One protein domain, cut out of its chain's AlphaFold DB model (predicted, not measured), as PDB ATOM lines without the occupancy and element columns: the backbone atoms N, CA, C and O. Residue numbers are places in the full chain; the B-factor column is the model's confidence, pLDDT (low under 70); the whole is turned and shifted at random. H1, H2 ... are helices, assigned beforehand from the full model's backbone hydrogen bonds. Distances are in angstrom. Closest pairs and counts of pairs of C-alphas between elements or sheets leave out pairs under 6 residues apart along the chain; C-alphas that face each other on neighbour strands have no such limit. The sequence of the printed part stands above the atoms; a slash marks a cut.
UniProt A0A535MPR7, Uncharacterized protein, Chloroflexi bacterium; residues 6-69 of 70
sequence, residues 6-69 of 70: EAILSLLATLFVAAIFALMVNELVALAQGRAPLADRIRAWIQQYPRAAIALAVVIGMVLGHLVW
ATOM      1  N   GLU A   6     -26.668   4.133  44.489       84.06
ATOM      2  CA  GLU A   6     -27.155   3.615  45.768       84.06
ATOM      3  C   GLU A   6     -28.546   4.163  46.111       84.06
ATOM      4  O   GLU A   6     -29.398   3.432  46.620       84.06
ATOM      5  N   ALA A   7     -28.810   5.436  45.796       86.44
ATOM      6  CA  ALA A   7     -30.117   6.049  46.014       86.44
ATOM      7  C   ALA A   7     -31.193   5.426  45.109       86.44
ATOM      8  O   ALA A   7     -32.310   5.176  45.566       86.44
ATOM      9  N   ILE A   8     -30.853   5.125  43.848       84.44
ATOM     10  CA  ILE A   8     -31.756   4.431  42.914       84.44
ATOM     11  C   ILE A   8     -32.063   3.024  43.427       84.44
ATOM     12  O   ILE A   8     -33.230   2.633  43.487       84.44
ATOM     13  N   LEU A   9     -31.034   2.272  43.828       85.44
ATOM     14  CA  LEU A   9     -31.196   0.911  44.332       85.44
ATOM     15  C   LEU A   9     -32.043   0.879  45.610       85.44
ATOM     16  O   LEU A   9     -32.954   0.063  45.716       85.44
ATOM     17  N   SER A  10     -31.794   1.796  46.547       89.94
ATOM     18  CA  SER A  10     -32.569   1.928  47.787       89.94
ATOM     19  C   SER A  10     -34.043   2.248  47.519       89.94
ATOM     20  O   SER A  10     -34.940   1.642  48.115       89.94
ATOM     21  N   LEU A  11     -34.320   3.143  46.563       90.50
ATOM     22  CA  LEU A  11     -35.684   3.474  46.155       90.50
ATOM     23  C   LEU A  11     -36.385   2.277  45.498       90.50
ATOM     24  O   LEU A  11     -37.523   1.971  45.850       90.50
ATOM     25  N   LEU A  12     -35.706   1.578  44.583       89.31
ATOM     26  CA  LEU A  12     -36.232   0.374  43.934       89.31
ATOM     27  C   LEU A  12     -36.502  -0.740  44.945       89.31
ATOM     28  O   LEU A  12     -37.568  -1.349  44.900       89.31
ATOM     29  N   ALA A  13     -35.579  -0.978  45.878       90.38
ATOM     30  CA  ALA A  13     -35.747  -1.967  46.936       90.38
ATOM     31  C   ALA A  13     -36.942  -1.618  47.833       90.38
ATOM     32  O   ALA A  13     -37.775  -2.476  48.123       90.38
ATOM     33  N   THR A  14     -37.078  -0.347  48.213       95.19
ATOM     34  CA  THR A  14     -38.209   0.132  49.017       95.19
ATOM     35  C   THR A  14     -39.530  -0.047  48.274       95.19
ATOM     36  O   THR A  14     -40.491  -0.568  48.838       95.19
ATOM     37  N   LEU A  15     -39.580   0.328  46.993       94.94
ATOM     38  CA  LEU A  15     -40.769   0.162  46.160       94.94
ATOM     39  C   LEU A  15     -41.126  -1.318  45.978       94.94
ATOM     40  O   LEU A  15     -42.299  -1.679  46.030       94.94
ATOM     41  N   PHE A  16     -40.123  -2.181  45.813       92.38
ATOM     42  CA  PHE A  16     -40.305  -3.623  45.700       92.38
ATOM     43  C   PHE A  16     -40.895  -4.228  46.979       92.38
ATOM     44  O   PHE A  16     -41.891  -4.949  46.917       92.38
ATOM     45  N   VAL A  17     -40.345  -3.886  48.147       96.50
ATOM     46  CA  VAL A  17     -40.875  -4.338  49.442       96.50
ATOM     47  C   VAL A  17     -42.291  -3.806  49.669       96.50
ATOM     48  O   VAL A  17     -43.170  -4.565  50.077       96.50
ATOM     49  N   ALA A  18     -42.546  -2.535  49.352       96.12
ATOM     50  CA  ALA A  18     -43.880  -1.945  49.448       96.12
ATOM     51  C   ALA A  18     -44.891  -2.652  48.530       96.12
ATOM     52  O   ALA A  18     -46.019  -2.912  48.947       96.12
ATOM     53  N   ALA A  19     -44.488  -3.017  47.310       94.62
ATOM     54  CA  ALA A  19     -45.323  -3.772  46.382       94.62
ATOM     55  C   ALA A  19     -45.649  -5.175  46.916       94.62
ATOM     56  O   ALA A  19     -46.810  -5.579  46.875       94.62
ATOM     57  N   ILE A  20     -44.665  -5.895  47.473       94.94
ATOM     58  CA  ILE A  20     -44.895  -7.199  48.117       94.94
ATOM     59  C   ILE A  20     -45.849  -7.052  49.304       94.94
ATOM     60  O   ILE A  20     -46.802  -7.818  49.419       94.94
ATOM     61  N   PHE A  21     -45.632  -6.057  50.162       96.12
ATOM     62  CA  PHE A  21     -46.494  -5.809  51.315       96.12
ATOM     63  C   PHE A  21     -47.939  -5.514  50.892       96.12
ATOM     64  O   PHE A  21     -48.874  -6.114  51.419       96.12
ATOM     65  N   ALA A  22     -48.133  -4.650  49.893       94.75
ATOM     66  CA  ALA A  22     -49.454  -4.370  49.334       94.75
ATOM     67  C   ALA A  22     -50.111  -5.635  48.757       94.75
ATOM     68  O   ALA A  22     -51.314  -5.841  48.922       94.75
ATOM     69  N   LEU A  23     -49.322  -6.506  48.123       94.12
ATOM     70  CA  LEU A  23     -49.799  -7.776  47.589       94.12
ATOM     71  C   LEU A  23     -50.238  -8.725  48.714       94.12
ATOM     72  O   LEU A  23     -51.332  -9.277  48.624       94.12
ATOM     73  N   MET A  24     -49.476  -8.822  49.809       95.12
ATOM     74  CA  MET A  24     -49.865  -9.587  51.005       95.12
ATOM     75  C   MET A  24     -51.147  -9.052  51.653       95.12
ATOM     76  O   MET A  24     -52.030  -9.829  52.010       95.12
ATOM     77  N   VAL A  25     -51.288  -7.729  51.785       95.94
ATOM     78  CA  VAL A  25     -52.524  -7.110  52.298       95.94
ATOM     79  C   VAL A  25     -53.707  -7.455  51.398       95.94
ATOM     80  O   VAL A  25     -54.774  -7.825  51.888       95.94
ATOM     81  N   ASN A  26     -53.522  -7.387  50.079       93.12
ATOM     82  CA  ASN A  26     -54.554  -7.786  49.135       93.12
ATOM     83  C   ASN A  26     -54.918  -9.274  49.278       93.12
ATOM     84  O   ASN A  26     -56.099  -9.603  49.215       93.12
ATOM     85  N   GLU A  27     -53.946 -10.170  49.474       94.00
ATOM     86  CA  GLU A  27     -54.224 -11.590  49.731       94.00
ATOM     87  C   GLU A  27     -55.041 -11.790  51.006       94.00
ATOM     88  O   GLU A  27     -56.062 -12.473  50.967       94.00
ATOM     89  N   LEU A  28     -54.655 -11.142  52.106       95.38
ATOM     90  CA  LEU A  28     -55.395 -11.185  53.369       95.38
ATOM     91  C   LEU A  28     -56.854 -10.747  53.186       95.38
ATOM     92  O   LEU A  28     -57.772 -11.438  53.628       95.38
ATOM     93  N   VAL A  29     -57.081  -9.627  52.493       94.38
ATOM     94  CA  VAL A  29     -58.431  -9.108  52.222       94.38
ATOM     95  C   VAL A  29     -59.211 -10.029  51.282       94.38
ATOM     96  O   VAL A  29     -60.395 -10.274  51.511       94.38
ATOM     97  N   ALA A  30     -58.574 -10.560  50.236       93.44
ATOM     98  CA  ALA A  30     -59.215 -11.468  49.290       93.44
ATOM     99  C   ALA A  30     -59.667 -12.761  49.976       93.44
ATOM    100  O   ALA A  30     -60.818 -13.162  49.807       93.44
ATOM    101  N   LEU A  31     -58.807 -13.353  50.809       92.94
ATOM    102  CA  LEU A  31     -59.124 -14.547  51.592       92.94
ATOM    103  C   LEU A  31     -60.248 -14.279  52.596       92.94
ATOM    104  O   LEU A  31     -61.192 -15.062  52.669       92.94
ATOM    105  N   ALA A  32     -60.207 -13.144  53.302       94.00
ATOM    106  CA  ALA A  32     -61.276 -12.744  54.219       94.00
ATOM    107  C   ALA A  32     -62.637 -12.578  53.517       94.00
ATOM    108  O   ALA A  32     -63.683 -12.784  54.127       94.00
ATOM    109  N   GLN A  33     -62.635 -12.223  52.231       95.44
ATOM    110  CA  GLN A  33     -63.836 -12.041  51.409       95.44
ATOM    111  C   GLN A  33     -64.207 -13.280  50.579       95.44
ATOM    112  O   GLN A  33     -65.144 -13.211  49.783       95.44
ATOM    113  N   GLY A  34     -63.472 -14.390  50.709       91.69
ATOM    114  CA  GLY A  34     -63.687 -15.603  49.913       91.69
ATOM    115  C   GLY A  34     -63.445 -15.422  48.408       91.69
ATOM    116  O   GLY A  34     -64.024 -16.146  47.601       91.69
ATOM    117  N   ARG A  35     -62.632 -14.437  48.003       92.25
ATOM    118  CA  ARG A  35     -62.290 -14.152  46.599       92.25
ATOM    119  C   ARG A  35     -60.931 -14.745  46.233       92.25
ATOM    120  O   ARG A  35     -60.072 -14.921  47.090       92.25
ATOM    121  N   ALA A  36     -60.721 -14.990  44.939       88.06
ATOM    122  CA  ALA A  36     -59.440 -15.471  44.430       88.06
ATOM    123  C   ALA A  36     -58.323 -14.418  44.634       88.06
ATOM    124  O   ALA A  36     -58.481 -13.276  44.179       88.06
ATOM    125  N   PRO A  37     -57.201 -14.778  45.285       89.88
ATOM    126  CA  PRO A  37     -56.028 -13.925  45.437       89.88
ATOM    127  C   PRO A  37     -55.438 -13.428  44.112       89.88
ATOM    128  O   PRO A  37     -55.475 -14.096  43.078       89.88
ATOM    129  N   LEU A  38     -54.802 -12.255  44.146       90.69
ATOM    130  CA  LEU A  38     -54.124 -11.697  42.971       90.69
ATOM    131  C   LEU A  38     -52.903 -12.544  42.569       90.69
ATOM    132  O   LEU A  38     -52.627 -12.684  41.376       90.69
ATOM    133  N   ALA A  39     -52.234 -13.185  43.532       88.94
ATOM    134  CA  ALA A  39     -51.142 -14.113  43.258       88.94
ATOM    135  C   ALA A  39     -51.548 -15.290  42.365       88.94
ATOM    136  O   ALA A  39     -50.725 -15.736  41.569       88.94
ATOM    137  N   ASP A  40     -52.805 -15.737  42.401       91.56
ATOM    138  CA  ASP A  40     -53.274 -16.796  41.500       91.56
ATOM    139  C   ASP A  40     -53.304 -16.321  40.047       91.56
ATOM    140  O   ASP A  40     -52.952 -17.071  39.136       91.56
ATOM    141  N   ARG A  41     -53.629 -15.044  39.815       90.50
ATOM    142  CA  ARG A  41     -53.587 -14.437  38.474       90.50
ATOM    143  C   ARG A  41     -52.150 -14.323  37.972       90.50
ATOM    144  O   ARG A  41     -51.881 -14.640  36.815       90.50
ATOM    145  N   ILE A  42     -51.225 -13.916  38.844       90.44
ATOM    146  CA  ILE A  42     -49.791 -13.858  38.521       90.44
ATOM    147  C   ILE A  42     -49.265 -15.263  38.215       90.44
ATOM    148  O   ILE A  42     -48.593 -15.467  37.208       90.44
ATOM    149  N   ARG A  43     -49.614 -16.252  39.043       91.50
ATOM    150  CA  ARG A  43     -49.238 -17.655  38.852       91.50
ATOM    151  C   ARG A  43     -49.752 -18.198  37.524       91.50
ATOM    152  O   ARG A  43     -48.969 -18.792  36.790       91.50
ATOM    153  N   ALA A  44     -51.022 -17.957  37.199       94.06
ATOM    154  CA  ALA A  44     -51.606 -18.363  35.925       94.06
ATOM    155  C   ALA A  44     -50.859 -17.735  34.739       94.06
ATOM    156  O   ALA A  44     -50.540 -18.430  33.778       94.06
ATOM    157  N   TRP A  45     -50.500 -16.451  34.829       93.19
ATOM    158  CA  TRP A  45     -49.729 -15.770  33.787       93.19
ATOM    159  C   TRP A  45     -48.318 -16.356  33.616       93.19
ATOM    160  O   TRP A  45     -47.892 -16.626  32.494       93.19
ATOM    161  N   ILE A  46     -47.612 -16.622  34.721       93.88
ATOM    162  CA  ILE A  46     -46.280 -17.252  34.702       93.88
ATOM    163  C   ILE A  46     -46.352 -18.659  34.098       93.88
ATOM    164  O   ILE A  46     -45.486 -19.037  33.313       93.88
ATOM    165  N   GLN A  47     -47.388 -19.430  34.435       95.06
ATOM    166  CA  GLN A  47     -47.604 -20.771  33.883       95.06
ATOM    167  C   GLN A  47     -47.995 -20.745  32.403       95.06
ATOM    168  O   GLN A  47     -47.616 -21.646  31.659       95.06
ATOM    169  N   GLN A  48     -48.717 -19.712  31.961       96.00
ATOM    170  CA  GLN A  48     -49.091 -19.527  30.562       96.00
ATOM    171  C   GLN A  48     -47.888 -19.116  29.696       96.00
ATOM    172  O   GLN A  48     -47.767 -19.570  28.559       96.00
ATOM    173  N   TYR A  49     -46.978 -18.295  30.234       94.12
ATOM    174  CA  TYR A  49     -45.815 -17.766  29.511       94.12
ATOM    175  C   TYR A  49     -44.489 -17.999  30.260       94.12
ATOM    176  O   TYR A  49     -43.763 -17.043  30.553       94.12
ATOM    177  N   PRO A  50     -44.090 -19.261  30.516       91.62
ATOM    178  CA  PRO A  50     -42.931 -19.567  31.356       91.62
ATOM    179  C   PRO A  50     -41.627 -19.012  30.775       91.62
ATOM    180  O   PRO A  50     -40.785 -18.496  31.504       91.62
ATOM    181  N   ARG A  51     -41.472 -19.041  29.445       95.19
ATOM    182  CA  ARG A  51     -40.287 -18.492  28.765       95.19
ATOM    183  C   ARG A  51     -40.166 -16.978  28.941       95.19
ATOM    184  O   ARG A  51     -39.064 -16.487  29.155       95.19
ATOM    185  N   ALA A  52     -41.284 -16.252  28.880       93.44
ATOM    186  CA  ALA A  52     -41.295 -14.806  29.079       93.44
ATOM    187  C   ALA A  52     -41.002 -14.450  30.543       93.44
ATOM    188  O   ALA A  52     -40.207 -13.552  30.800       93.44
ATOM    189  N   ALA A  53     -41.579 -15.195  31.492       92.38
ATOM    190  CA  ALA A  53     -41.309 -15.015  32.916       92.38
ATOM    191  C   ALA A  53     -39.826 -15.252  33.258       92.38
ATOM    192  O   ALA A  53     -39.224 -14.449  33.966       92.38
ATOM    193  N   ILE A  54     -39.217 -16.307  32.704       94.00
ATOM    194  CA  ILE A  54     -37.786 -16.592  32.879       94.00
ATOM    195  C   ILE A  54     -36.931 -15.487  32.251       94.00
ATOM    196  O   ILE A  54     -36.021 -14.981  32.903       94.00
ATOM    197  N   ALA A  55     -37.225 -15.082  31.011       96.25
ATOM    198  CA  ALA A  55     -36.485 -14.012  30.345       96.25
ATOM    199  C   ALA A  55     -36.541 -12.703  31.148       96.25
ATOM    200  O   ALA A  55     -35.512 -12.065  31.356       96.25
ATOM    201  N   LEU A  56     -37.718 -12.344  31.667       94.19
ATOM    202  CA  LEU A  56     -37.894 -11.169  32.515       94.19
ATOM    203  C   LEU A  56     -37.068 -11.271  33.806       94.19
ATOM    204  O   LEU A  56     -36.391 -10.312  34.169       94.19
ATOM    205  N   ALA A  57     -37.074 -12.430  34.471       91.81
ATOM    206  CA  ALA A  57     -36.286 -12.654  35.681       91.81
ATOM    207  C   ALA A  57     -34.775 -12.507  35.425       91.81
ATOM    208  O   ALA A  57     -34.080 -11.870  36.216       91.81
ATOM    209  N   VAL A  58     -34.273 -13.036  34.302       95.25
ATOM    210  CA  VAL A  58     -32.863 -12.893  33.901       95.25
ATOM    211  C   VAL A  58     -32.512 -11.432  33.633       95.25
ATOM    212  O   VAL A  58     -31.501 -10.954  34.137       95.25
ATOM    213  N   VAL A  59     -33.351 -10.704  32.889       95.25
ATOM    214  CA  VAL A  59     -33.122  -9.281  32.584       95.25
ATOM    215  C   VAL A  59     -33.099  -8.444  33.862       95.25
ATOM    216  O   VAL A  59     -32.189  -7.640  34.044       95.25
ATOM    217  N   ILE A  60     -34.044  -8.666  34.782       90.69
ATOM    218  CA  ILE A  60     -34.060  -7.984  36.083       90.69
ATOM    219  C   ILE A  60     -32.784  -8.308  36.871       90.69
ATOM    220  O   ILE A  60     -32.150  -7.397  37.395       90.69
ATOM    221  N   GLY A  61     -32.371  -9.578  36.912       88.81
ATOM    222  CA  GLY A  61     -31.142 -10.001  37.584       88.81
ATOM    223  C   GLY A  61     -29.880  -9.372  36.991       88.81
ATOM    224  O   GLY A  61     -29.011  -8.943  37.743       88.81
ATOM    225  N   MET A  62     -29.792  -9.251  35.665       91.88
ATOM    226  CA  MET A  62     -28.670  -8.587  34.990       91.88
ATOM    227  C   MET A  62     -28.620  -7.091  35.303       91.88
ATOM    228  O   MET A  62     -27.554  -6.576  35.628       91.88
ATOM    229  N   VAL A  63     -29.764  -6.401  35.248       87.81
ATOM    230  CA  VAL A  63     -29.843  -4.966  35.564       87.81
ATOM    231  C   VAL A  63     -29.482  -4.721  37.027       87.81
ATOM    232  O   VAL A  63     -28.663  -3.855  37.315       87.81
ATOM    233  N   LEU A  64     -30.036  -5.507  37.952       85.25
ATOM    234  CA  LEU A  64     -29.702  -5.399  39.372       85.25
ATOM    235  C   LEU A  64     -28.237  -5.755  39.639       85.25
ATOM    236  O   LEU A  64     -27.576  -5.046  40.387       85.25
ATOM    237  N   GLY A  65     -27.708  -6.802  39.003       84.38
ATOM    238  CA  GLY A  65     -26.305  -7.195  39.126       84.38
ATOM    239  C   GLY A  65     -25.348  -6.094  38.675       84.38
ATOM    240  O   GLY A  65     -24.398  -5.790  39.388       84.38
ATOM    241  N   HIS A  66     -25.644  -5.436  37.552       82.88
ATOM    242  CA  HIS A  66     -24.864  -4.298  37.059       82.88
ATOM    243  C   HIS A  66     -24.997  -3.050  37.953       82.88
ATOM    244  O   HIS A  66     -24.087  -2.231  38.015       82.88
ATOM    245  N   LEU A  67     -26.125  -2.865  38.646       76.69
ATOM    246  CA  LEU A  67     -26.292  -1.754  39.595       76.69
ATOM    247  C   LEU A  67     -25.585  -2.004  40.937       76.69
ATOM    248  O   LEU A  67     -25.226  -1.049  41.618       76.69
ATOM    249  N   VAL A  68     -25.426  -3.269  41.333       75.81
ATOM    250  CA  VAL A  68     -24.803  -3.670  42.606       75.81
ATOM    251  C   VAL A  68     -23.286  -3.825  42.476       75.81
ATOM    252  O   VAL A  68     -22.568  -3.605  43.450       75.81
ATOM    253  N   TRP A  69     -22.792  -4.186  41.292       66.75
ATOM    254  CA  TRP A  69     -21.367  -4.296  40.998       66.75
ATOM    255  C   TRP A  69     -20.941  -3.158  40.057       66.75
ATOM    256  O   TRP A  69     -21.316  -3.205  38.883       66.75
TER     257      TRP A  69
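What this domain is: This is residues 6 to 69 of the 70 residues of an uncharacterized protein of Chloroflexi bacterium (UniProt A0A535MPR7). Three helices form a flat, open triangle with an empty middle: long H1 makes one side, and H2 and H3 make a V that closes the other two. The link after H1 folds the chain back to H2, and H3 returns until its end is near the beginning of H1. The printed part has 64 residues with three named helices, in the order H1, H2, H3, and no named strand; its class is all helix. It is loose, with a radius of gyration of the C-alphas of 14.9 A, and spans 45 by 29 by 9 A.

Where its parts are: H1 is residues 6 to 32, 38.8 A from first to last C-alpha, and begins at C-alpha 6 (-27.155, 3.615, 45.768). H2 is residues 38 to 48, 15.5 A long, with C-alpha 38 at (-54.124, -11.697, 42.971). H3 is residues 50 to 68, 26.6 A long, and ends at C-alpha 68 (-24.803, -3.670, 42.606).

How they stand to each other: H1 touches H2 with residues 23 to 27 alone. Their closest C-alphas, those of Glu 27 and Leu 38, are 6.8 A apart, and their lines are about perpendicular at 73 degrees. H2 and H3 are close but not clearly touching, with the closest C-alphas, those of Ile 46 and Ala 53, 5.7 A apart. Their lines are only just about perpendicular, at 71 degrees. H1 and H3 are also close but not clearly touching; their closest C-alphas are those of Leu 9 and Leu 67, at 7.3 A. They run opposite ways at 38 degrees, only just a steep tilt. In H1, H2 and H3 every O i to N i+4 pair is within hydrogen-bond range.

The domain as a whole: The two C-alphas farthest apart, those of Gly 34 and Trp 69, are 44.7 A apart. The printed part has no cut, and the links H1 to H2 and H2 to H3 are tight. Residues 13 to 22, 47 to 52 and 55 to 63 stand free. The mean pLDDT of the printed part is 91.2, and residue 69 is under 70.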